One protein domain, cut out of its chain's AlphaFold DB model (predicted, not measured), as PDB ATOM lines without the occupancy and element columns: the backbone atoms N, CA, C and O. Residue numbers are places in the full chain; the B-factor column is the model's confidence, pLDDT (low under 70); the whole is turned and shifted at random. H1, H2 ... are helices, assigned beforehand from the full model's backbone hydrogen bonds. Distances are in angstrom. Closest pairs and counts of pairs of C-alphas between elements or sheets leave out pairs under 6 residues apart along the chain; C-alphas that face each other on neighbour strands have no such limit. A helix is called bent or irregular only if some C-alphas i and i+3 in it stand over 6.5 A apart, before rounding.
ATOM      1  N   PHE A   2      36.288  -8.124  88.871       96.38
ATOM      2  CA  PHE A   2      36.107  -7.932  90.323       96.38
ATOM      3  C   PHE A   2      36.070  -6.458  90.737       96.38
ATOM      4  O   PHE A   2      35.119  -6.053  91.390       96.38
ATOM      5  N   ASP A   3      37.050  -5.658  90.311       95.56
ATOM      6  CA  ASP A   3      37.125  -4.239  90.674       95.56
ATOM      7  C   ASP A   3      35.863  -3.468  90.252       95.56
ATOM      8  O   ASP A   3      35.229  -2.818  91.076       95.56
ATOM      9  N   THR A   4      35.413  -3.647  89.005       96.75
ATOM     10  CA  THR A   4      34.150  -3.087  88.493       96.75
ATOM     11  C   THR A   4      32.942  -3.548  89.306       96.75
ATOM     12  O   THR A   4      32.074  -2.742  89.642       96.75
ATOM     13  N   PHE A   5      32.869  -4.840  89.631       97.19
ATOM     14  CA  PHE A   5      31.764  -5.392  90.401       97.19
ATOM     15  C   PHE A   5      31.739  -4.817  91.821       97.19
ATOM     16  O   PHE A   5      30.710  -4.335  92.278       97.19
ATOM     17  N   TYR A   6      32.879  -4.830  92.504       96.94
ATOM     18  CA  TYR A   6      33.013  -4.385  93.883       96.94
ATOM     19  C   TYR A   6      32.777  -2.878  94.035       96.94
ATOM     20  O   TYR A   6      32.037  -2.471  94.925       96.94
ATOM     21  N   SER A   7      33.374  -2.058  93.166       96.19
ATOM     22  CA  SER A   7      33.313  -0.592  93.271       96.19
ATOM     23  C   SER A   7      32.014   0.015  92.736       96.19
ATOM     24  O   SER A   7      31.524   0.980  93.315       96.19
ATOM     25  N   SER A   8      31.437  -0.549  91.669       95.69
ATOM     26  CA  SER A   8      30.298   0.069  90.971       95.69
ATOM     27  C   SER A   8      29.004  -0.736  91.086       95.69
ATOM     28  O   SER A   8      27.925  -0.172  91.273       95.69
ATOM     29  N   VAL A   9      29.079  -2.065  90.973       96.44
ATOM     30  CA  VAL A   9      27.876  -2.914  90.904       96.44
ATOM     31  C   VAL A   9      27.332  -3.202  92.297       96.44
ATOM     32  O   VAL A   9      26.147  -2.996  92.543       96.44
ATOM     33  N   ILE A  24      26.743 -14.365  95.944       96.00
ATOM     34  CA  ILE A  24      27.688 -15.302  96.548       96.00
ATOM     35  C   ILE A  24      28.996 -15.227  95.763       96.00
ATOM     36  O   ILE A  24      29.047 -15.615  94.599       96.00
ATOM     37  N   PHE A  25      30.064 -14.764  96.412       96.81
ATOM     38  CA  PHE A  25      31.415 -14.921  95.880       96.81
ATOM     39  C   PHE A  25      31.835 -16.381  96.069       96.81
ATOM     40  O   PHE A  25      31.931 -16.860  97.201       96.81
ATOM     41  N   ARG A  26      32.125 -17.091  94.975       96.50
ATOM     42  CA  ARG A  26      32.707 -18.437  95.030       96.50
ATOM     43  C   ARG A  26      34.172 -18.391  94.623       96.50
ATOM     44  O   ARG A  26      34.506 -18.010  93.509       96.50
ATOM     45  N   GLN A  27      35.025 -18.796  95.553       97.25
ATOM     46  CA  GLN A  27      36.448 -19.012  95.321       97.25
ATOM     47  C   GLN A  27      36.648 -20.158  94.318       97.25
ATOM     48  O   GLN A  27      36.045 -21.220  94.481       97.25
ATOM     49  N   HIS A  28      37.478 -19.947  93.291       97.50
ATOM     50  CA  HIS A  28      37.751 -20.934  92.241       97.50
ATOM     51  C   HIS A  28      39.247 -20.978  91.935       97.50
ATOM     52  O   HIS A  28      39.796 -20.091  91.279       97.50
ATOM     53  N   ILE A  29      39.909 -22.015  92.446       97.94
ATOM     54  CA  ILE A  29      41.349 -22.221  92.287       97.94
ATOM     55  C   ILE A  29      41.641 -22.668  90.857       97.94
ATOM     56  O   ILE A  29      41.078 -23.659  90.392       97.94
ATOM     57  N   GLN A  30      42.587 -21.987  90.208       96.75
ATOM     58  CA  GLN A  30      43.106 -22.389  88.905       96.75
ATOM     59  C   GLN A  30      44.448 -23.112  89.078       96.75
ATOM     60  O   GLN A  30      45.439 -22.472  89.430       96.75
ATOM     61  N   PRO A  31      44.515 -24.441  88.857       95.94
ATOM     62  CA  PRO A  31      45.661 -25.258  89.264       95.94
ATOM     63  C   PRO A  31      46.936 -25.014  88.446       95.94
ATOM     64  O   PRO A  31      48.010 -25.428  88.868       95.94
ATOM     65  N   TRP A  32      46.841 -24.340  87.297       96.56
ATOM     66  CA  TRP A  32      48.009 -23.925  86.516       96.56
ATOM     67  C   TRP A  32      48.742 -22.711  87.111       96.56
ATOM     68  O   TRP A  32      49.844 -22.411  86.668       96.56
ATOM     69  N   HIS A  33      48.174 -22.054  88.131       97.06
ATOM     70  CA  HIS A  33      48.834 -21.026  88.941       97.06
ATOM     71  C   HIS A  33      48.969 -21.536  90.386       97.06
ATOM     72  O   HIS A  33      48.005 -21.444  91.152       97.06
ATOM     73  N   PRO A  34      50.122 -22.089  90.807       96.12
ATOM     74  CA  PRO A  34      50.264 -22.717  92.126       96.12
ATOM     75  C   PRO A  34      49.899 -21.796  93.299       96.12
ATOM     76  O   PRO A  34      49.245 -22.223  94.255       96.12
ATOM     77  N   SER A  35      50.241 -20.510  93.193       97.31
ATOM     78  CA  SER A  35      49.909 -19.489  94.191       97.31
ATOM     79  C   SER A  35      48.408 -19.229  94.330       97.31
ATOM     80  O   SER A  35      47.982 -18.721  95.364       97.31
ATOM     81  N   SER A  36      47.595 -19.634  93.346       97.81
ATOM     82  CA  SER A  36      46.133 -19.565  93.417       97.81
ATOM     83  C   SER A  36      45.606 -20.329  94.627       97.81
ATOM     84  O   SER A  36      44.714 -19.846  95.310       97.81
ATOM     85  N   THR A  37      46.174 -21.489  94.964       98.06
ATOM     86  CA  THR A  37      45.735 -22.215  96.169       98.06
ATOM     87  C   THR A  37      45.987 -21.382  97.427       98.06
ATOM     88  O   THR A  37      45.090 -21.243  98.255       98.06
ATOM     89  N   LEU A  38      47.159 -20.744  97.514       98.69
ATOM     90  CA  LEU A  38      47.578 -19.974  98.686       98.69
ATOM     91  C   LEU A  38      46.708 -18.730  98.896       98.69
ATOM     92  O   LEU A  38      46.285 -18.447 100.016       98.69
ATOM     93  N   THR A  39      46.396 -18.006  97.818       98.62
ATOM     94  CA  THR A  39      45.526 -16.823  97.879       98.62
ATOM     95  C   THR A  39      44.100 -17.181  98.302       98.62
ATOM     96  O   THR A  39      43.495 -16.456  99.091       98.62
ATOM     97  N   HIS A  40      43.577 -18.323  97.844       98.75
ATOM     98  CA  HIS A  40      42.245 -18.787  98.231       98.75
ATOM     99  C   HIS A  40      42.193 -19.348  99.663       98.75
ATOM    100  O   HIS A  40      41.194 -19.159 100.361       98.75
ATOM    101  N   GLU A  41      43.263 -19.992 100.140       98.81
ATOM    102  CA  GLU A  41      43.411 -20.372 101.551       98.81
ATOM    103  C   GLU A  41      43.391 -19.141 102.456       98.81
ATOM    104  O   GLU A  41      42.679 -19.144 103.459       98.81
ATOM    105  N   ALA A  42      44.069 -18.052 102.078       98.88
ATOM    106  CA  ALA A  42      43.984 -16.794 102.818       98.88
ATOM    107  C   ALA A  42      42.555 -16.225 102.841       98.88
ATOM    108  O   ALA A  42      42.081 -15.802 103.893       98.88
ATOM    109  N   GLY A  43      41.823 -16.302 101.724       98.81
ATOM    110  CA  GLY A  43      40.396 -15.964 101.691       98.81
ATOM    111  C   GLY A  43      39.548 -16.828 102.632       98.81
ATOM    112  O   GLY A  43      38.678 -16.309 103.329       98.81
ATOM    113  N   ALA A  44      39.825 -18.133 102.708       98.88
ATOM    114  CA  ALA A  44      39.154 -19.041 103.639       98.88
ATOM    115  C   ALA A  44      39.514 -18.751 105.109       98.88
ATOM    116  O   ALA A  44      38.638 -18.797 105.972       98.88
ATOM    117  N   ALA A  45      40.767 -18.393 105.397       98.88
ATOM    118  CA  ALA A  45      41.199 -17.986 106.733       98.88
ATOM    119  C   ALA A  45      40.498 -16.694 107.176       98.88
ATOM    120  O   ALA A  45      39.974 -16.634 108.285       98.88
ATOM    121  N   VAL A  46      40.381 -15.697 106.292       98.88
ATOM    122  CA  VAL A  46      39.611 -14.476 106.577       98.88
ATOM    123  C   VAL A  46      38.136 -14.792 106.825       98.88
ATOM    124  O   VAL A  46      37.567 -14.260 107.770       98.88
ATOM    125  N   LEU A  47      37.525 -15.705 106.062       98.62
ATOM    126  CA  LEU A  47      36.146 -16.146 106.324       98.62
ATOM    127  C   LEU A  47      35.966 -16.786 107.708       98.62
ATOM    128  O   LEU A  47      34.885 -16.677 108.280       98.62
ATOM    129  N   ARG A  48      36.998 -17.445 108.251       98.56
ATOM    130  CA  ARG A  48      36.969 -17.990 109.616       98.56
ATOM    131  C   ARG A  48      37.148 -16.926 110.693       98.56
ATOM    132  O   ARG A  48      36.494 -17.012 111.725       98.56
ATOM    133  N   VAL A  49      38.053 -15.975 110.474       98.69
ATOM    134  CA  VAL A  49      38.441 -14.979 111.487       98.69
ATOM    135  C   VAL A  49      37.470 -13.796 111.524       98.69
ATOM    136  O   VAL A  49      37.088 -13.353 112.601       98.69
ATOM    137  N   ALA A  50      37.085 -13.282 110.358       98.62
ATOM    138  CA  ALA A  50      36.297 -12.063 110.186       98.62
ATOM    139  C   ALA A  50      35.503 -12.127 108.861       98.62
ATOM    140  O   ALA A  50      35.878 -11.484 107.871       98.62
ATOM    141  N   PRO A  51      34.430 -12.941 108.779       98.19
ATOM    142  CA  PRO A  51      33.674 -13.154 107.541       98.19
ATOM    143  C   PRO A  51      33.103 -11.865 106.937       98.19
ATOM    144  O   PRO A  51      33.004 -11.743 105.716       98.19
ATOM    145  N   GLU A  52      32.776 -10.879 107.767       98.06
ATOM    146  CA  GLU A  52      32.310  -9.559 107.350       98.06
ATOM    147  C   GLU A  52      33.373  -8.744 106.602       98.06
ATOM    148  O   GLU A  52      33.010  -7.830 105.871       98.06
ATOM    149  N   LYS A  53      34.661  -9.091 106.742       98.56
ATOM    150  CA  LYS A  53      35.796  -8.444 106.063       98.56
ATOM    151  C   LYS A  53      36.206  -9.126 104.766       98.56
ATOM    152  O   LYS A  53      37.138  -8.668 104.104       98.56
ATOM    153  N   PHE A  54      35.563 -10.230 104.389       98.50
ATOM    154  CA  PHE A  54      35.991 -11.040 103.249       98.50
ATOM    155  C   PHE A  54      36.034 -10.253 101.931       98.50
ATOM    156  O   PHE A  54      36.955 -10.419 101.127       98.50
ATOM    157  N   TRP A  55      35.051  -9.385 101.697       98.00
ATOM    158  CA  TRP A  55      34.991  -8.609 100.462       98.00
ATOM    159  C   TRP A  55      36.039  -7.493 100.427       98.00
ATOM    160  O   TRP A  55      36.664  -7.282  99.389       98.00
ATOM    161  N   GLU A  56      36.265  -6.815 101.550       98.56
ATOM    162  CA  GLU A  56      37.318  -5.818 101.725       98.56
ATOM    163  C   GLU A  56      38.696  -6.460 101.547       98.56
ATOM    164  O   GLU A  56      39.521  -5.935 100.798       98.56
ATOM    165  N   PHE A  57      38.927  -7.622 102.169       98.81
ATOM    166  CA  PHE A  57      40.140  -8.418 101.984       98.81
ATOM    167  C   PHE A  57      40.335  -8.789 100.515       98.81
ATOM    168  O   PHE A  57      41.409  -8.559  99.962       98.81
ATOM    169  N   SER A  58      39.291  -9.305  99.859       98.62
ATOM    170  CA  SER A  58      39.341  -9.645  98.435       98.62
ATOM    171  C   SER A  58      39.731  -8.423  97.604       98.62
ATOM    172  O   SER A  58      40.608  -8.520  96.752       98.62
ATOM    173  N   ALA A  59      39.163  -7.247  97.887       98.50
ATOM    174  CA  ALA A  59      39.532  -6.010  97.206       98.50
ATOM    175  C   ALA A  59      40.988  -5.591  97.459       98.50
ATOM    176  O   ALA A  59      41.675  -5.185  96.518       98.50
ATOM    177  N   ALA A  60      41.487  -5.714  98.690       98.62
ATOM    178  CA  ALA A  60      42.889  -5.450  99.015       98.62
ATOM    179  C   ALA A  60      43.845  -6.425  98.305       98.62
ATOM    180  O   ALA A  60      44.890  -6.005  97.803       98.62
ATOM    181  N   LEU A  61      43.461  -7.699  98.206       98.62
ATOM    182  CA  LEU A  61      44.209  -8.737  97.508       98.62
ATOM    183  C   LEU A  61      44.210  -8.518  95.992       98.62
ATOM    184  O   LEU A  61      45.272  -8.559  95.379       98.62
ATOM    185  N   PHE A  62      43.064  -8.205  95.379       98.12
ATOM    186  CA  PHE A  62      42.983  -7.890  93.947       98.12
ATOM    187  C   PHE A  62      43.839  -6.671  93.570       98.12
ATOM    188  O   PHE A  62      44.462  -6.671  92.508       98.12
ATOM    189  N   LYS A  63      43.938  -5.661  94.447       98.19
ATOM    190  CA  LYS A  63      44.841  -4.511  94.251       98.19
ATOM    191  C   LYS A  63      46.322  -4.907  94.235       98.19
ATOM    192  O   LYS A  63      47.100  -4.276  93.528       98.19
ATOM    193  N   GLN A  64      46.694  -5.954  94.971       97.81
ATOM    194  CA  GLN A  64      48.066  -6.465  95.096       97.81
ATOM    195  C   GLN A  64      48.302  -7.765  94.308       97.81
ATOM    196  O   GLN A  64      49.338  -8.403  94.454       97.81
ATOM    197  N   GLN A  65      47.370  -8.186  93.445       97.00
ATOM    198  CA  GLN A  65      47.393  -9.527  92.840       97.00
ATOM    199  C   GLN A  65      48.691  -9.850  92.084       97.00
ATOM    200  O   GLN A  65      49.136 -10.995  92.082       97.00
ATOM    201  N   LYS A  66      49.327  -8.836  91.476       98.19
ATOM    202  CA  LYS A  66      50.581  -8.998  90.728       98.19
ATOM    203  C   LYS A  66      51.716  -9.504  91.612       98.19
ATOM    204  O   LYS A  66      52.589 -10.217  91.127       98.19
ATOM    205  N   ASP A  67      51.663  -9.205  92.901       98.50
ATOM    206  CA  ASP A  67      52.673  -9.599  93.876       98.50
ATOM    207  C   ASP A  67      52.595 -11.101  94.208       98.50
ATOM    208  O   ASP A  67      53.523 -11.648  94.806       98.50
ATOM    209  N   PHE A  68      51.508 -11.763  93.795       98.38
ATOM    210  CA  PHE A  68      51.220 -13.182  94.012       98.38
ATOM    211  C   PHE A  68      51.103 -13.985  92.707       98.38
ATOM    212  O   PHE A  68      50.759 -15.165  92.743       98.38
ATOM    213  N   PHE A  69      51.375 -13.380  91.548       98.25
ATOM    214  CA  PHE A  69      51.469 -14.109  90.279       98.25
ATOM    215  C   PHE A  69      52.747 -14.945  90.206       98.25
ATOM    216  O   PHE A  69      53.700 -14.689  90.938       98.25
ATOM    217  N   ASP A  70      52.770 -15.919  89.293       98.00
ATOM    218  CA  ASP A  70      53.800 -16.963  89.226       98.00
ATOM    219  C   ASP A  70      55.230 -16.406  89.285       98.00
ATOM    220  O   ASP A  70      56.028 -16.823  90.120       98.00
ATOM    221  N   VAL A  71      55.535 -15.396  88.463       98.06
ATOM    222  CA  VAL A  71      56.869 -14.769  88.406       98.06
ATOM    223  C   VAL A  71      57.270 -14.134  89.743       98.06
ATOM    224  O   VAL A  71      58.439 -14.171  90.116       98.06
ATOM    225  N   SER A  72      56.311 -13.579  90.482       98.31
ATOM    226  CA  SER A  72      56.555 -12.849  91.729       98.31
ATOM    227  C   SER A  72      56.819 -13.766  92.923       98.31
ATOM    228  O   SER A  72      57.403 -13.319  93.907       98.31
ATOM    229  N   VAL A  73      56.395 -15.032  92.855       98.00
ATOM    230  CA  VAL A  73      56.494 -15.982  93.978       98.00
ATOM    231  C   VAL A  73      57.289 -17.249  93.656       98.00
ATOM    232  O   VAL A  73      57.416 -18.114  94.514       98.00
ATOM    233  N   VAL A  74      57.850 -17.381  92.449       97.75
ATOM    234  CA  VAL A  74      58.510 -18.621  91.989       97.75
ATOM    235  C   VAL A  74      59.631 -19.119  92.914       97.75
ATOM    236  O   VAL A  74      59.828 -20.323  93.042       97.75
ATOM    237  N   ASN A  75      60.336 -18.207  93.591       98.12
ATOM    238  CA  ASN A  75      61.419 -18.525  94.532       98.12
ATOM    239  C   ASN A  75      60.997 -18.374  96.004       98.12
ATOM    240  O   ASN A  75      61.841 -18.398  96.900       98.12
ATOM    241  N   GLU A  76      59.708 -18.161  96.271       97.75
ATOM    242  CA  GLU A  76      59.183 -17.957  97.613       97.75
ATOM    243  C   GLU A  76      58.651 -19.270  98.196       97.75
ATOM    244  O   GLU A  76      57.915 -20.021  97.558       97.75
ATOM    245  N   THR A  77      59.007 -19.562  99.447       97.88
ATOM    246  CA  THR A  77      58.441 -20.722 100.146       97.88
ATOM    247  C   THR A  77      56.981 -20.466 100.530       97.88
ATOM    248  O   THR A  77      56.630 -19.350 100.912       97.88
ATOM    249  N   ARG A  78      56.163 -21.523 100.576       97.38
ATOM    250  CA  ARG A  78      54.733 -21.473 100.938       97.38
ATOM    251  C   ARG A  78      54.418 -20.612 102.174       97.38
ATOM    252  O   ARG A  78      53.559 -19.738 102.099       97.38
ATOM    253  N   ASN A  79      55.122 -20.823 103.291       98.44
ATOM    254  CA  ASN A  79      54.857 -20.085 104.534       98.44
ATOM    255  C   ASN A  79      55.215 -18.594 104.431       98.44
ATOM    256  O   ASN A  79      54.516 -17.768 105.008       98.44
ATOM    257  N   ARG A  80      56.228 -18.225 103.636       98.56
ATOM    258  CA  ARG A  80      56.557 -16.812 103.377       98.56
ATOM    259  C   ARG A  80      55.449 -16.116 102.584       98.56
ATOM    260  O   ARG A  80      55.046 -15.010 102.945       98.56
ATOM    261  N   THR A  81      54.862 -16.803 101.601       98.69
ATOM    262  CA  THR A  81      53.688 -16.282 100.891       98.69
ATOM    263  C   THR A  81      52.492 -16.110 101.836       98.69
ATOM    264  O   THR A  81      51.801 -15.094 101.754       98.69
ATOM    265  N   TYR A  82      52.265 -17.030 102.784       98.81
ATOM    266  CA  TYR A  82      51.206 -16.864 103.790       98.81
ATOM    267  C   TYR A  82      51.433 -15.694 104.741       98.81
ATOM    268  O   TYR A  82      50.476 -14.986 105.034       98.81
ATOM    269  N   GLU A  83      52.667 -15.434 105.178       98.81
ATOM    270  CA  GLU A  83      52.971 -14.229 105.961       98.81
ATOM    271  C   GLU A  83      52.573 -12.956 105.199       98.81
ATOM    272  O   GLU A  83      51.969 -12.045 105.761       98.81
ATOM    273  N   ARG A  84      52.867 -12.890 103.893       98.81
ATOM    274  CA  ARG A  84      52.471 -11.752 103.047       98.81
ATOM    275  C   ARG A  84      50.955 -11.655 102.891       98.81
ATOM    276  O   ARG A  84      50.413 -10.556 102.950       98.81
ATOM    277  N   LEU A  85      50.261 -12.779 102.722       98.88
ATOM    278  CA  LEU A  85      48.798 -12.808 102.615       98.88
ATOM    279  C   LEU A  85      48.107 -12.411 103.927       98.88
ATOM    280  O   LEU A  85      47.113 -11.686 103.896       98.88
ATOM    281  N   ALA A  86      48.655 -12.813 105.074       98.88
ATOM    282  CA  ALA A  86      48.163 -12.394 106.382       98.88
ATOM    283  C   ALA A  86      48.289 -10.871 106.565       98.88
ATOM    284  O   ALA A  86      47.347 -10.228 107.027       98.88
ATOM    285  N   LYS A  87      49.386 -10.261 106.090       98.88
ATOM    286  CA  LYS A  87      49.536  -8.793 106.063       98.88
ATOM    287  C   LYS A  87      48.475  -8.111 105.207       98.88
ATOM    288  O   LYS A  87      47.959  -7.069 105.605       98.88
ATOM    289  N   VAL A  88      48.099  -8.693 104.062       98.81
ATOM    290  CA  VAL A  88      46.991  -8.172 103.236       98.81
ATOM    291  C   VAL A  88      45.673  -8.174 104.019       98.81
ATOM    292  O   VAL A  88      44.913  -7.213 103.918       98.81
ATOM    293  N   ALA A  89      45.418  -9.197 104.839       98.81
ATOM    294  CA  ALA A  89      44.270  -9.216 105.749       98.81
ATOM    295  C   ALA A  89      44.369  -8.123 106.834       98.81
ATOM    296  O   ALA A  89      43.387  -7.422 107.093       98.81
ATOM    297  N   GLY A  90      45.566  -7.896 107.380       98.69
ATOM    298  CA  GLY A  90      45.852  -6.797 108.307       98.69
ATOM    299  C   GLY A  90      45.477  -5.412 107.763       98.69
ATOM    300  O   GLY A  90      44.918  -4.594 108.495       98.69
ATOM    301  N   LEU A  91      45.680  -5.160 106.462       98.50
ATOM    302  CA  LEU A  91      45.338  -3.878 105.818       98.50
ATOM    303  C   LEU A  91      43.848  -3.515 105.900       98.50
ATOM    304  O   LEU A  91      43.500  -2.343 105.764       98.50
ATOM    305  N   VAL A  92      42.966  -4.498 106.097       98.56
ATOM    306  CA  VAL A  92      41.510  -4.290 106.196       98.56
ATOM    307  C   VAL A  92      40.975  -4.471 107.622       98.56
ATOM    308  O   VAL A  92      39.759  -4.490 107.842       98.56
ATOM    309  N   GLY A  93      41.886  -4.546 108.599       98.25
ATOM    310  CA  GLY A  93      41.579  -4.628 110.025       98.25
ATOM    311  C   GLY A  93      41.300  -6.040 110.541       98.25
ATOM    312  O   GLY A  93      40.708  -6.169 111.608       98.25
ATOM    313  N   VAL A  94      41.688  -7.087 109.804       98.62
ATOM    314  CA  VAL A  94      41.653  -8.475 110.299       98.62
ATOM    315  C   VAL A  94      42.925  -8.748 111.106       98.62
ATOM    316  O   VAL A  94      43.997  -8.261 110.752       98.62
ATOM    317  N   GLU A  95      42.828  -9.517 112.190       98.38
ATOM    318  CA  GLU A  95      43.989  -9.844 113.027       98.38
ATOM    319  C   GLU A  95      44.968 -10.761 112.257       98.38
ATOM    320  O   GLU A  95      44.644 -11.898 111.902       98.38
ATOM    321  N   GLU A  96      46.156 -10.229 111.938       98.44
ATOM    322  CA  GLU A  96      47.163 -10.884 111.087       98.44
ATOM    323  C   GLU A  96      47.657 -12.213 111.674       98.44
ATOM    324  O   GLU A  96      47.878 -13.170 110.929       98.44
ATOM    325  N   ARG A  97      47.836 -12.300 112.997       98.62
ATOM    326  CA  ARG A  97      48.384 -13.489 113.662       98.62
ATOM    327  C   ARG A  97      47.394 -14.648 113.639       98.62
ATOM    328  O   ARG A  97      47.819 -15.774 113.404       98.62
ATOM    329  N   GLU A  98      46.103 -14.392 113.818       98.75
ATOM    330  CA  GLU A  98      45.044 -15.397 113.728       98.75
ATOM    331  C   GLU A  98      44.906 -15.915 112.294       98.75
ATOM    332  O   GLU A  98      44.795 -17.123 112.084       98.75
ATOM    333  N   VAL A  99      45.013 -15.037 111.289       98.88
ATOM    334  CA  VAL A  99      45.057 -15.463 109.880       98.88
ATOM    335  C   VAL A  99      46.303 -16.309 109.609       98.88
ATOM    336  O   VAL A  99      46.192 -17.403 109.061       98.88
ATOM    337  N   LEU A 100      47.491 -15.852 110.016       98.81
ATOM    338  CA  LEU A 100      48.741 -16.580 109.784       98.81
ATOM    339  C   LEU A 100      48.769 -17.937 110.496       98.81
ATOM    340  O   LEU A 100      49.260 -18.917 109.934       98.81
ATOM    341  N   LYS A 101      48.224 -18.014 111.712       98.69
ATOM    342  CA  LYS A 101      48.089 -19.254 112.480       98.69
ATOM    343  C   LYS A 101      47.287 -20.304 111.714       98.69
ATOM    344  O   LYS A 101      47.739 -21.436 111.627       98.69
ATOM    345  N   LEU A 102      46.163 -19.914 111.106       98.81
ATOM    346  CA  LEU A 102      45.340 -20.826 110.301       98.81
ATOM    347  C   LEU A 102      46.027 -21.288 109.006       98.81
ATOM    348  O   LEU A 102      45.662 -22.323 108.450       98.81
ATOM    349  N   LEU A 103      46.975 -20.504 108.491       98.75
ATOM    350  CA  LEU A 103      47.616 -20.745 107.197       98.75
ATOM    351  C   LEU A 103      48.934 -21.506 107.297       98.75
ATOM    352  O   LEU A 103      49.290 -22.229 106.366       98.75
ATOM    353  N   THR A 104      49.665 -21.325 108.396       98.31
ATOM    354  CA  THR A 104      51.019 -21.852 108.562       98.31
ATOM    355  C   THR A 104      51.020 -23.373 108.504       98.31
ATOM    356  O   THR A 104      50.286 -24.047 109.221       98.31
ATOM    357  N   VAL A 105      51.898 -23.918 107.667       96.75
ATOM    358  CA  VAL A 105      52.117 -25.360 107.552       96.75
ATOM    359  C   VAL A 105      53.337 -25.736 108.378       96.75
ATOM    360  O   VAL A 105      54.388 -25.106 108.246       96.75
ATOM    361  N   SER A 106      53.201 -26.760 109.221       93.62
ATOM    362  CA  SER A 106      54.320 -27.279 110.011       93.62
ATOM    363  C   SER A 106      55.395 -27.893 109.111       93.62
ATOM    364  O   SER A 106      55.089 -28.570 108.131       93.62
ATOM    365  N   ASP A 107      56.658 -27.683 109.472       92.62
ATOM    366  CA  ASP A 107      57.825 -28.345 108.883       92.62
ATOM    367  C   ASP A 107      58.104 -29.726 109.507       92.62
ATOM    368  O   ASP A 107      59.064 -30.401 109.133       92.62
ATOM    369  N   LYS A 108      57.262 -30.161 110.450       93.06
ATOM    370  CA  LYS A 108      57.354 -31.449 111.136       93.06
ATOM    371  C   LYS A 108      56.195 -32.352 110.734       93.06
ATOM    372  O   LYS A 108      55.095 -31.888 110.432       93.06
ATOM    373  N   ALA A 109      56.444 -33.659 110.768       90.50
ATOM    374  CA  ALA A 109      55.376 -34.647 110.686       90.50
ATOM    375  C   ALA A 109      54.417 -34.488 111.876       90.50
ATOM    376  O   ALA A 109      54.829 -34.053 112.955       90.50
ATOM    377  N   SER A 110      53.152 -34.864 111.690       88.19
ATOM    378  CA  SER A 110      52.225 -35.012 112.816       88.19
ATOM    379  C   SER A 110      52.663 -36.143 113.753       88.19
ATOM    380  O   SER A 110      53.486 -36.984 113.388       88.19
ATOM    381  N   ASP A 111      52.064 -36.201 114.942       87.69
ATOM    382  CA  ASP A 111      52.360 -37.228 115.953       87.69
ATOM    383  C   ASP A 111      52.166 -38.666 115.432       87.69
ATOM    384  O   ASP A 111      52.844 -39.591 115.872       87.69
ATOM    385  N   ASP A 112      51.272 -38.857 114.454       91.00
ATOM    386  CA  ASP A 112      51.016 -40.128 113.765       91.00
ATOM    387  C   ASP A 112      51.825 -40.312 112.462       91.00
ATOM    388  O   ASP A 112      51.553 -41.219 111.675       91.00
ATOM    389  N   GLY A 113      52.823 -39.457 112.219       92.25
ATOM    390  CA  GLY A 113      53.764 -39.558 111.102       92.25
ATOM    391  C   GLY A 113      53.237 -39.071 109.747       92.25
ATOM    392  O   GLY A 113      53.885 -39.305 108.724       92.25
ATOM    393  N   LYS A 114      52.079 -38.399 109.683       91.31
ATOM    394  CA  LYS A 114      51.546 -37.875 108.415       91.31
ATOM    395  C   LYS A 114      52.355 -36.667 107.943       91.31
ATOM    396  O   LYS A 114      52.652 -35.750 108.703       91.31
ATOM    397  N   LEU A 115      52.635 -36.653 106.639       92.31
ATOM    398  CA  LEU A 115      53.357 -35.574 105.948       92.31
ATOM    399  C   LEU A 115      52.430 -34.660 105.124       92.31
ATOM    400  O   LEU A 115      52.802 -33.549 104.769       92.31
ATOM    401  N   ASN A 116      51.205 -35.111 104.834       90.31
ATOM    402  CA  ASN A 116      50.213 -34.391 104.024       90.31
ATOM    403  C   ASN A 116      49.142 -33.735 104.909       90.31
ATOM    404  O   ASN A 116      47.946 -33.971 104.730       90.31
ATOM    405  N   THR A 117      49.570 -32.969 105.909       91.88
ATOM    406  CA  THR A 117      48.685 -32.373 106.924       91.88
ATOM    407  C   THR A 117      47.952 -31.131 106.418       91.88
ATOM    408  O   THR A 117      46.800 -30.915 106.783       91.88
ATOM    409  N   GLY A 118      48.573 -30.358 105.521       94.19
ATOM    410  CA  GLY A 118      47.997 -29.105 105.030       94.19
ATOM    411  C   GLY A 118      48.017 -28.010 106.101       94.19
ATOM    412  O   GLY A 118      48.970 -27.915 106.870       94.19
ATOM    413  N   ASN A 119      46.983 -27.174 106.108       97.50
ATOM    414  CA  ASN A 119      46.746 -26.106 107.085       97.50
ATOM    415  C   ASN A 119      45.296 -26.168 107.608       97.50
ATOM    416  O   ASN A 119      44.483 -26.960 107.119       97.50
ATOM    417  N   ASP A 120      44.936 -25.299 108.552       98.31
ATOM    418  CA  ASP A 120      43.651 -25.369 109.267       98.31
ATOM    419  C   ASP A 120      42.422 -25.033 108.402       98.31
ATOM    420  O   ASP A 120      41.281 -25.261 108.816       98.31
ATOM    421  N   VAL A 121      42.635 -24.515 107.187       98.62
ATOM    422  CA  VAL A 121      41.583 -24.181 106.207       98.62
ATOM    423  C   VAL A 121      41.510 -25.170 105.040       98.62
ATOM    424  O   VAL A 121      40.678 -25.025 104.143       98.62
ATOM    425  N   THR A 122      42.336 -26.218 105.045       98.00
ATOM    426  CA  THR A 122      42.402 -27.202 103.954       98.00
ATOM    427  C   THR A 122      41.047 -27.875 103.694       98.00
ATOM    428  O   THR A 122      40.661 -28.080 102.540       98.00
ATOM    429  N   ASP A 123      40.274 -28.184 104.737       98.31
ATOM    430  CA  ASP A 123      38.945 -28.789 104.575       98.31
ATOM    431  C   ASP A 123      37.895 -27.814 104.023       98.31
ATOM    432  O   ASP A 123      36.985 -28.233 103.298       98.31
ATOM    433  N   ASP A 124      38.041 -26.516 104.293       98.44
ATOM    434  CA  ASP A 124      37.199 -25.479 103.698       98.44
ATOM    435  C   ASP A 124      37.474 -25.379 102.190       98.44
ATOM    436  O   ASP A 124      36.543 -25.412 101.380       98.44
ATOM    437  N   ILE A 125      38.750 -25.405 101.795       98.31
ATOM    438  CA  ILE A 125      39.165 -25.436 100.386       98.31
ATOM    439  C   ILE A 125      38.637 -26.678  99.668       98.31
ATOM    440  O   ILE A 125      38.080 -26.560  98.576       98.31
ATOM    441  N   LYS A 126      38.720 -27.869 100.281       98.19
ATOM    442  CA  LYS A 126      38.149 -29.100  99.700       98.19
ATOM    443  C   LYS A 126      36.661 -28.937  99.384       98.19
ATOM    444  O   LYS A 126      36.213 -29.368  98.319       98.19
ATOM    445  N   LYS A 127      35.892 -28.312 100.281       98.31
ATOM    446  CA  LYS A 127      34.458 -28.055 100.069       98.31
ATOM    447  C   LYS A 127      34.220 -27.034  98.957       98.31
ATOM    448  O   LYS A 127      33.355 -27.273  98.117       98.31
ATOM    449  N   MET A 128      34.997 -25.949  98.904       97.88
ATOM    450  CA  MET A 128      34.903 -24.943  97.834       97.88
ATOM    451  C   MET A 128      35.203 -25.555  96.460       97.88
ATOM    452  O   MET A 128      34.403 -25.421  95.535       97.88
ATOM    453  N   VAL A 129      36.289 -26.328  96.352       98.31
ATOM    454  CA  VAL A 129      36.658 -27.048  95.125       98.31
ATOM    455  C   VAL A 129      35.583 -28.067  94.736       98.31
ATOM    456  O   VAL A 129      35.215 -28.158  93.566       98.31
ATOM    457  N   LYS A 130      35.031 -28.821  95.699       98.38
ATOM    458  CA  LYS A 130      33.929 -29.762  95.439       98.38
ATOM    459  C   LYS A 130      32.684 -29.047  94.908       98.38
ATOM    460  O   LYS A 130      32.061 -29.557  93.982       98.38
ATOM    461  N   ALA A 131      32.340 -27.881  95.457       96.88
ATOM    462  CA  ALA A 131      31.207 -27.087  94.990       96.88
ATOM    463  C   ALA A 131      31.410 -26.586  93.553       96.88
ATOM    464  O   ALA A 131      30.489 -26.695  92.749       96.88
ATOM    465  N   GLY A 132      32.612 -26.108  93.207       96.94
ATOM    466  CA  GLY A 132      32.939 -25.726  91.829       96.94
ATOM    467  C   GLY A 132      32.835 -26.909  90.859       96.94
ATOM    468  O   GLY A 132      32.167 -26.830  89.830       96.94
ATOM    469  N   ARG A 133      33.399 -28.063  91.236       97.81
ATOM    470  CA  ARG A 133      33.299 -29.299  90.441       97.81
ATOM    471  C   ARG A 133      31.854 -29.742  90.213       97.81
ATOM    472  O   ARG A 133      31.542 -30.206  89.124       97.81
ATOM    473  N   ALA A 134      30.981 -29.593  91.208       97.38
ATOM    474  CA  ALA A 134      29.580 -29.999  91.103       97.38
ATOM    475  C   ALA A 134      28.790 -29.206  90.046       97.38
ATOM    476  O   ALA A 134      27.844 -29.745  89.481       97.38
ATOM    477  N   VAL A 135      29.185 -27.959  89.765       96.19
ATOM    478  CA  VAL A 135      28.560 -27.109  88.733       96.19
ATOM    479  C   VAL A 135      29.377 -27.032  87.440       96.19
ATOM    480  O   VAL A 135      29.023 -26.285  86.534       96.19
ATOM    481  N   GLY A 136      30.479 -27.784  87.350       96.31
ATOM    482  CA  GLY A 136      31.315 -27.847  86.153       96.31
ATOM    483  C   GLY A 136      32.059 -26.554  85.810       96.31
ATOM    484  O   GLY A 136      32.443 -26.385  84.655       96.31
ATOM    485  N   VAL A 137      32.284 -25.642  86.768       97.19
ATOM    486  CA  VAL A 137      33.017 -24.397  86.478       97.19
ATOM    487  C   VAL A 137      34.463 -24.707  86.082       97.19
ATOM    488  O   VAL A 137      35.167 -25.469  86.753       97.19
ATOM    489  N   HIS A 138      34.907 -24.104  84.980       94.94
ATOM    490  CA  HIS A 138      36.253 -24.291  84.447       94.94
ATOM    491  C   HIS A 138      37.062 -22.995  84.493       94.94
ATOM    492  O   HIS A 138      38.105 -22.928  85.146       94.94
ATOM    493  N   VAL A 139      36.565 -21.945  83.840       94.06
ATOM    494  CA  VAL A 139      37.242 -20.648  83.752       94.06
ATOM    495  C   VAL A 139      36.786 -19.704  84.859       94.06
ATOM    496  O   VAL A 139      35.735 -19.874  85.464       94.06
ATOM    497  N   SER A 140      37.605 -18.699  85.149       94.62
ATOM    498  CA  SER A 140      37.275 -17.633  86.092       94.62
ATOM    499  C   SER A 140      37.519 -16.275  85.429       94.62
ATOM    500  O   SER A 140      38.591 -16.089  84.849       94.62
ATOM    501  N   PRO A 141      36.601 -15.302  85.557       96.12
ATOM    502  CA  PRO A 141      35.308 -15.414  86.233       96.12
ATOM    503  C   PRO A 141      34.261 -16.177  85.398       96.12
ATOM    504  O   PRO A 141      34.242 -16.046  84.178       96.12
ATOM    505  N   THR A 142      33.358 -16.885  86.080       97.75
ATOM    506  CA  THR A 142      32.092 -17.409  85.538       97.75
ATOM    507  C   THR A 142      30.972 -16.956  86.465       97.75
ATOM    508  O   THR A 142      31.112 -17.026  87.690       97.75
ATOM    509  N   VAL A 143      29.871 -16.467  85.896       97.75
ATOM    510  CA  VAL A 143      28.708 -15.997  86.655       97.75
ATOM    511  C   VAL A 143      27.569 -16.988  86.488       97.75
ATOM    512  O   VAL A 143      27.310 -17.463  85.387       97.75
ATOM    513  N   TYR A 144      26.892 -17.283  87.593       97.75
ATOM    514  CA  TYR A 144      25.681 -18.093  87.611       97.75
ATOM    515  C   TYR A 144      24.542 -17.263  88.199       97.75
ATOM    516  O   TYR A 144      24.724 -16.613  89.231       97.75
ATOM    517  N   PHE A 145      23.363 -17.333  87.588       97.31
ATOM    518  CA  PHE A 145      22.130 -16.745  88.093       97.31
ATOM    519  C   PHE A 145      21.075 -17.835  88.282       97.31
ATOM    520  O   PHE A 145      20.832 -18.638  87.387       97.31
ATOM    521  N   ASN A 146      20.497 -17.925  89.486       95.88
ATOM    522  CA  ASN A 146      19.558 -18.991  89.873       95.88
ATOM    523  C   ASN A 146      20.043 -20.418  89.533       95.88
ATOM    524  O   ASN A 146      19.254 -21.302  89.212       95.88
ATOM    525  N   GLY A 147      21.358 -20.643  89.621       95.06
ATOM    526  CA  GLY A 147      21.992 -21.937  89.349       95.06
ATOM    527  C   GLY A 147      22.314 -22.216  87.878       95.06
ATOM    528  O   GLY A 147      22.898 -23.257  87.596       95.06
ATOM    529  N   ILE A 148      21.993 -21.301  86.960       96.44
ATOM    530  CA  ILE A 148      22.271 -21.424  85.524       96.44
ATOM    531  C   ILE A 148      23.432 -20.495  85.160       96.44
ATOM    532  O   ILE A 148      23.497 -19.368  85.645       96.44
ATOM    533  N   GLU A 149      24.375 -20.974  84.350       97.31
ATOM    534  CA  GLU A 149      25.493 -20.155  83.870       97.31
ATOM    535  C   GLU A 149      24.994 -19.005  82.982       97.31
ATOM    536  O   GLU A 149      24.141 -19.199  82.118       97.31
ATOM    537  N   GLU A 150      25.561 -17.814  83.174       97.50
ATOM    538  CA  GLU A 150      25.312 -16.603  82.385       97.50
ATOM    539  C   GLU A 150      26.512 -16.328  81.458       97.50
ATOM    540  O   GLU A 150      27.347 -15.467  81.757       97.50
ATOM    541  N   PRO A 151      26.635 -17.028  80.310       95.12
ATOM    542  CA  PRO A 151      27.825 -16.964  79.453       95.12
ATOM    543  C   PRO A 151      28.051 -15.582  78.820       95.12
ATOM    544  O   PRO A 151      29.142 -15.284  78.340       95.12
ATOM    545  N   GLY A 152      27.029 -14.718  78.817       95.25
ATOM    546  CA  GLY A 152      27.138 -13.337  78.346       95.25
ATOM    547  C   GLY A 152      27.911 -12.413  79.293       95.25
ATOM    548  O   GLY A 152      28.315 -11.325  78.877       95.25
ATOM    549  N   ILE A 153      28.129 -12.817  80.550       97.06
ATOM    550  CA  ILE A 153      28.836 -12.012  81.549       97.06
ATOM    551  C   ILE A 153      30.310 -12.421  81.585       97.06
ATOM    552  O   ILE A 153      30.685 -13.452  82.137       97.06
ATOM    553  N   SER A 154      31.170 -11.577  81.017       94.50
ATOM    554  CA  SER A 154      32.602 -11.846  80.856       94.50
ATOM    555  C   SER A 154      33.485 -11.003  81.782       94.50
ATOM    556  O   SER A 154      33.039 -10.063  82.442       94.50
ATOM    557  N   SER A 155      34.792 -11.280  81.801       94.50
ATOM    558  CA  SER A 155      35.761 -10.524  82.609       94.50
ATOM    559  C   SER A 155      35.777  -9.009  82.326       94.50
ATOM    560  O   SER A 155      36.161  -8.235  83.213       94.50
ATOM    561  N   SER A 156      35.334  -8.594  81.134       96.00
ATOM    562  CA  SER A 156      35.238  -7.209  80.663       96.00
ATOM    563  C   SER A 156      33.851  -6.573  80.835       96.00
ATOM    564  O   SER A 156      33.663  -5.435  80.410       96.00
ATOM    565  N   PHE A 157      32.891  -7.263  81.464       97.12
ATOM    566  CA  PHE A 157      31.534  -6.750  81.658       97.12
ATOM    567  C   PHE A 157      31.548  -5.442  82.462       97.12
ATOM    568  O   PHE A 157      32.012  -5.386  83.607       97.12
ATOM    569  N   THR A 158      31.064  -4.378  81.832       97.12
ATOM    570  CA  THR A 158      31.092  -3.013  82.368       97.12
ATOM    571  C   THR A 158      29.989  -2.786  83.400       97.12
ATOM    572  O   THR A 158      28.994  -3.509  83.442       97.12
ATOM    573  N   ALA A 159      30.122  -1.733  84.212       96.81
ATOM    574  CA  ALA A 159      29.086  -1.342  85.171       96.81
ATOM    575  C   ALA A 159      27.726  -1.072  84.493       96.81
ATOM    576  O   ALA A 159      26.688  -1.481  85.010       96.81
ATOM    577  N   THR A 160      27.728  -0.456  83.306       97.31
ATOM    578  CA  THR A 160      26.508  -0.216  82.519       97.31
ATOM    579  C   THR A 160      25.847  -1.521  82.082       97.31
ATOM    580  O   THR A 160      24.639  -1.676  82.246       97.31
ATOM    581  N   GLN A 161      26.628  -2.479  81.571       97.88
ATOM    582  CA  GLN A 161      26.104  -3.789  81.175       97.88
ATOM    583  C   GLN A 161      25.542  -4.556  82.379       97.88
ATOM    584  O   GLN A 161      24.474  -5.154  82.269       97.88
ATOM    585  N   TRP A 162      26.199  -4.481  83.544       97.50
ATOM    586  CA  TRP A 162      25.660  -5.010  84.801       97.50
ATOM    587  C   TRP A 162      24.308  -4.391  85.143       97.50
ATOM    588  O   TRP A 162      23.361  -5.129  85.394       97.50
ATOM    589  N   GLY A 163      24.186  -3.063  85.101       96.38
ATOM    590  CA  GLY A 163      22.920  -2.376  85.373       96.38
ATOM    591  C   GLY A 163      21.790  -2.811  84.435       96.38
ATOM    592  O   GLY A 163      20.690  -3.111  84.894       96.38
ATOM    593  N   GLN A 164      22.073  -2.916  83.134       97.00
ATOM    594  CA  GLN A 164      21.109  -3.383  82.130       97.00
ATOM    595  C   GLN A 164      20.687  -4.837  82.364       97.00
ATOM    596  O   GLN A 164      19.500  -5.155  82.302       97.00
TER     597      GLN A 164
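AT A GLANCE: This is residues 2 to 9 and 24 to 164 of the 171 residues of the protein "Thioredoxin-like_fold domain-containing protein" of Aspergillus bombycis (UniProt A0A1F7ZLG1). H2 is the core of a cluster of crossed helices, with H3, H6, H7 and H8 packed round it and the small H4 and H5 near its first residues. At one end of the long axis H1 and H9 make a small crossed pair, of which H1 also packs on H3; at the other end is a long loop within residues 104 to 121. The printed part has 149 residues with nine named helices, H1 to H9 in chain order, and no named strand; the class is all helix, with 85 residues in the helices. It is compact, with a radius of gyration of the C-alphas of 16.4 A, yet elongated in outline, spanning 56 by 33 by 31 A.

HOW THE PARTS SIT: H1, residues 2 to 9, touches H3, residues 51 to 63, at Asp 3 and Ala 59, whose C-alphas are the closest at 7.2 A; the tilt is steep, 64 degrees. The hub is H2, residues 34 to 49, which touches five helices. H2 and H3 form a helical hairpin at a shallow tilt of 31 degrees, opposite ways, with the C-alphas of Leu 47 and Phe 54 closest at 6.0 A. H4, residues 65 to 68, touches no helix and meets H3 only through their link. H5, residues 70 to 73, only just touches H2, with 3 pairs of C-alphas within 8 A, the closest those of Ser 35 and Asp 70 at 6.8 A. H6, residues 78 to 90, touches H2 at a steep tilt of 44 degrees, the same way, with the C-alphas of Ala 42 and Leu 85 closest at 6.3 A. H7, residues 96 to 103, forms a helical hairpin with H6, the closest C-alphas being those of Ala 86 and Glu 96 at 5.0 A. H8, residues 122 to 134, touches H2 with its residues 122 to 125 alone; the C-alphas of Glu 41 and Ile 125 are closest at 6.7 A. H9, residues 159 to 164, touches H1, with the C-alphas of Val 9 and Ala 159 closest at 6.1 A, and is apart from H2. Every O i to N i+4 pair is within hydrogen-bond range in H1, H6, H7, H8 and H9; the count is 11 of 12 in H2 and 7 of 9 in H3, and H4 and H5 are too short for such a pair.

IN THESE COORDINATES: H1 begins at C-alpha 2, (36.107, -7.932, 90.323). H2 begins at C-alpha 34, (50.264, -22.717, 92.126), and is 24.0 A long; H3, 19.4 A, is irregular, with C-alphas 52 and 55 7.5 A apart. H6 is 18.7 A, H8 18.4 A and H7 10.6 A long. H9 ends at C-alpha 164, (21.109, -3.383, 82.130).

THE WHOLE: The C-alphas of Asp 111 and Gln 164 are farthest apart, at 57.1 A. Residues 10 to 23 are not printed, and C-alphas 9 and 24 are 13.6 A apart across this cut. The links H7 to H8 and H8 to H9 are long; in the latter, residues 144 to 145 pair antiparallel with 148 to 149. The mean pLDDT of the printed part is 97.1, and no printed residue is under 70.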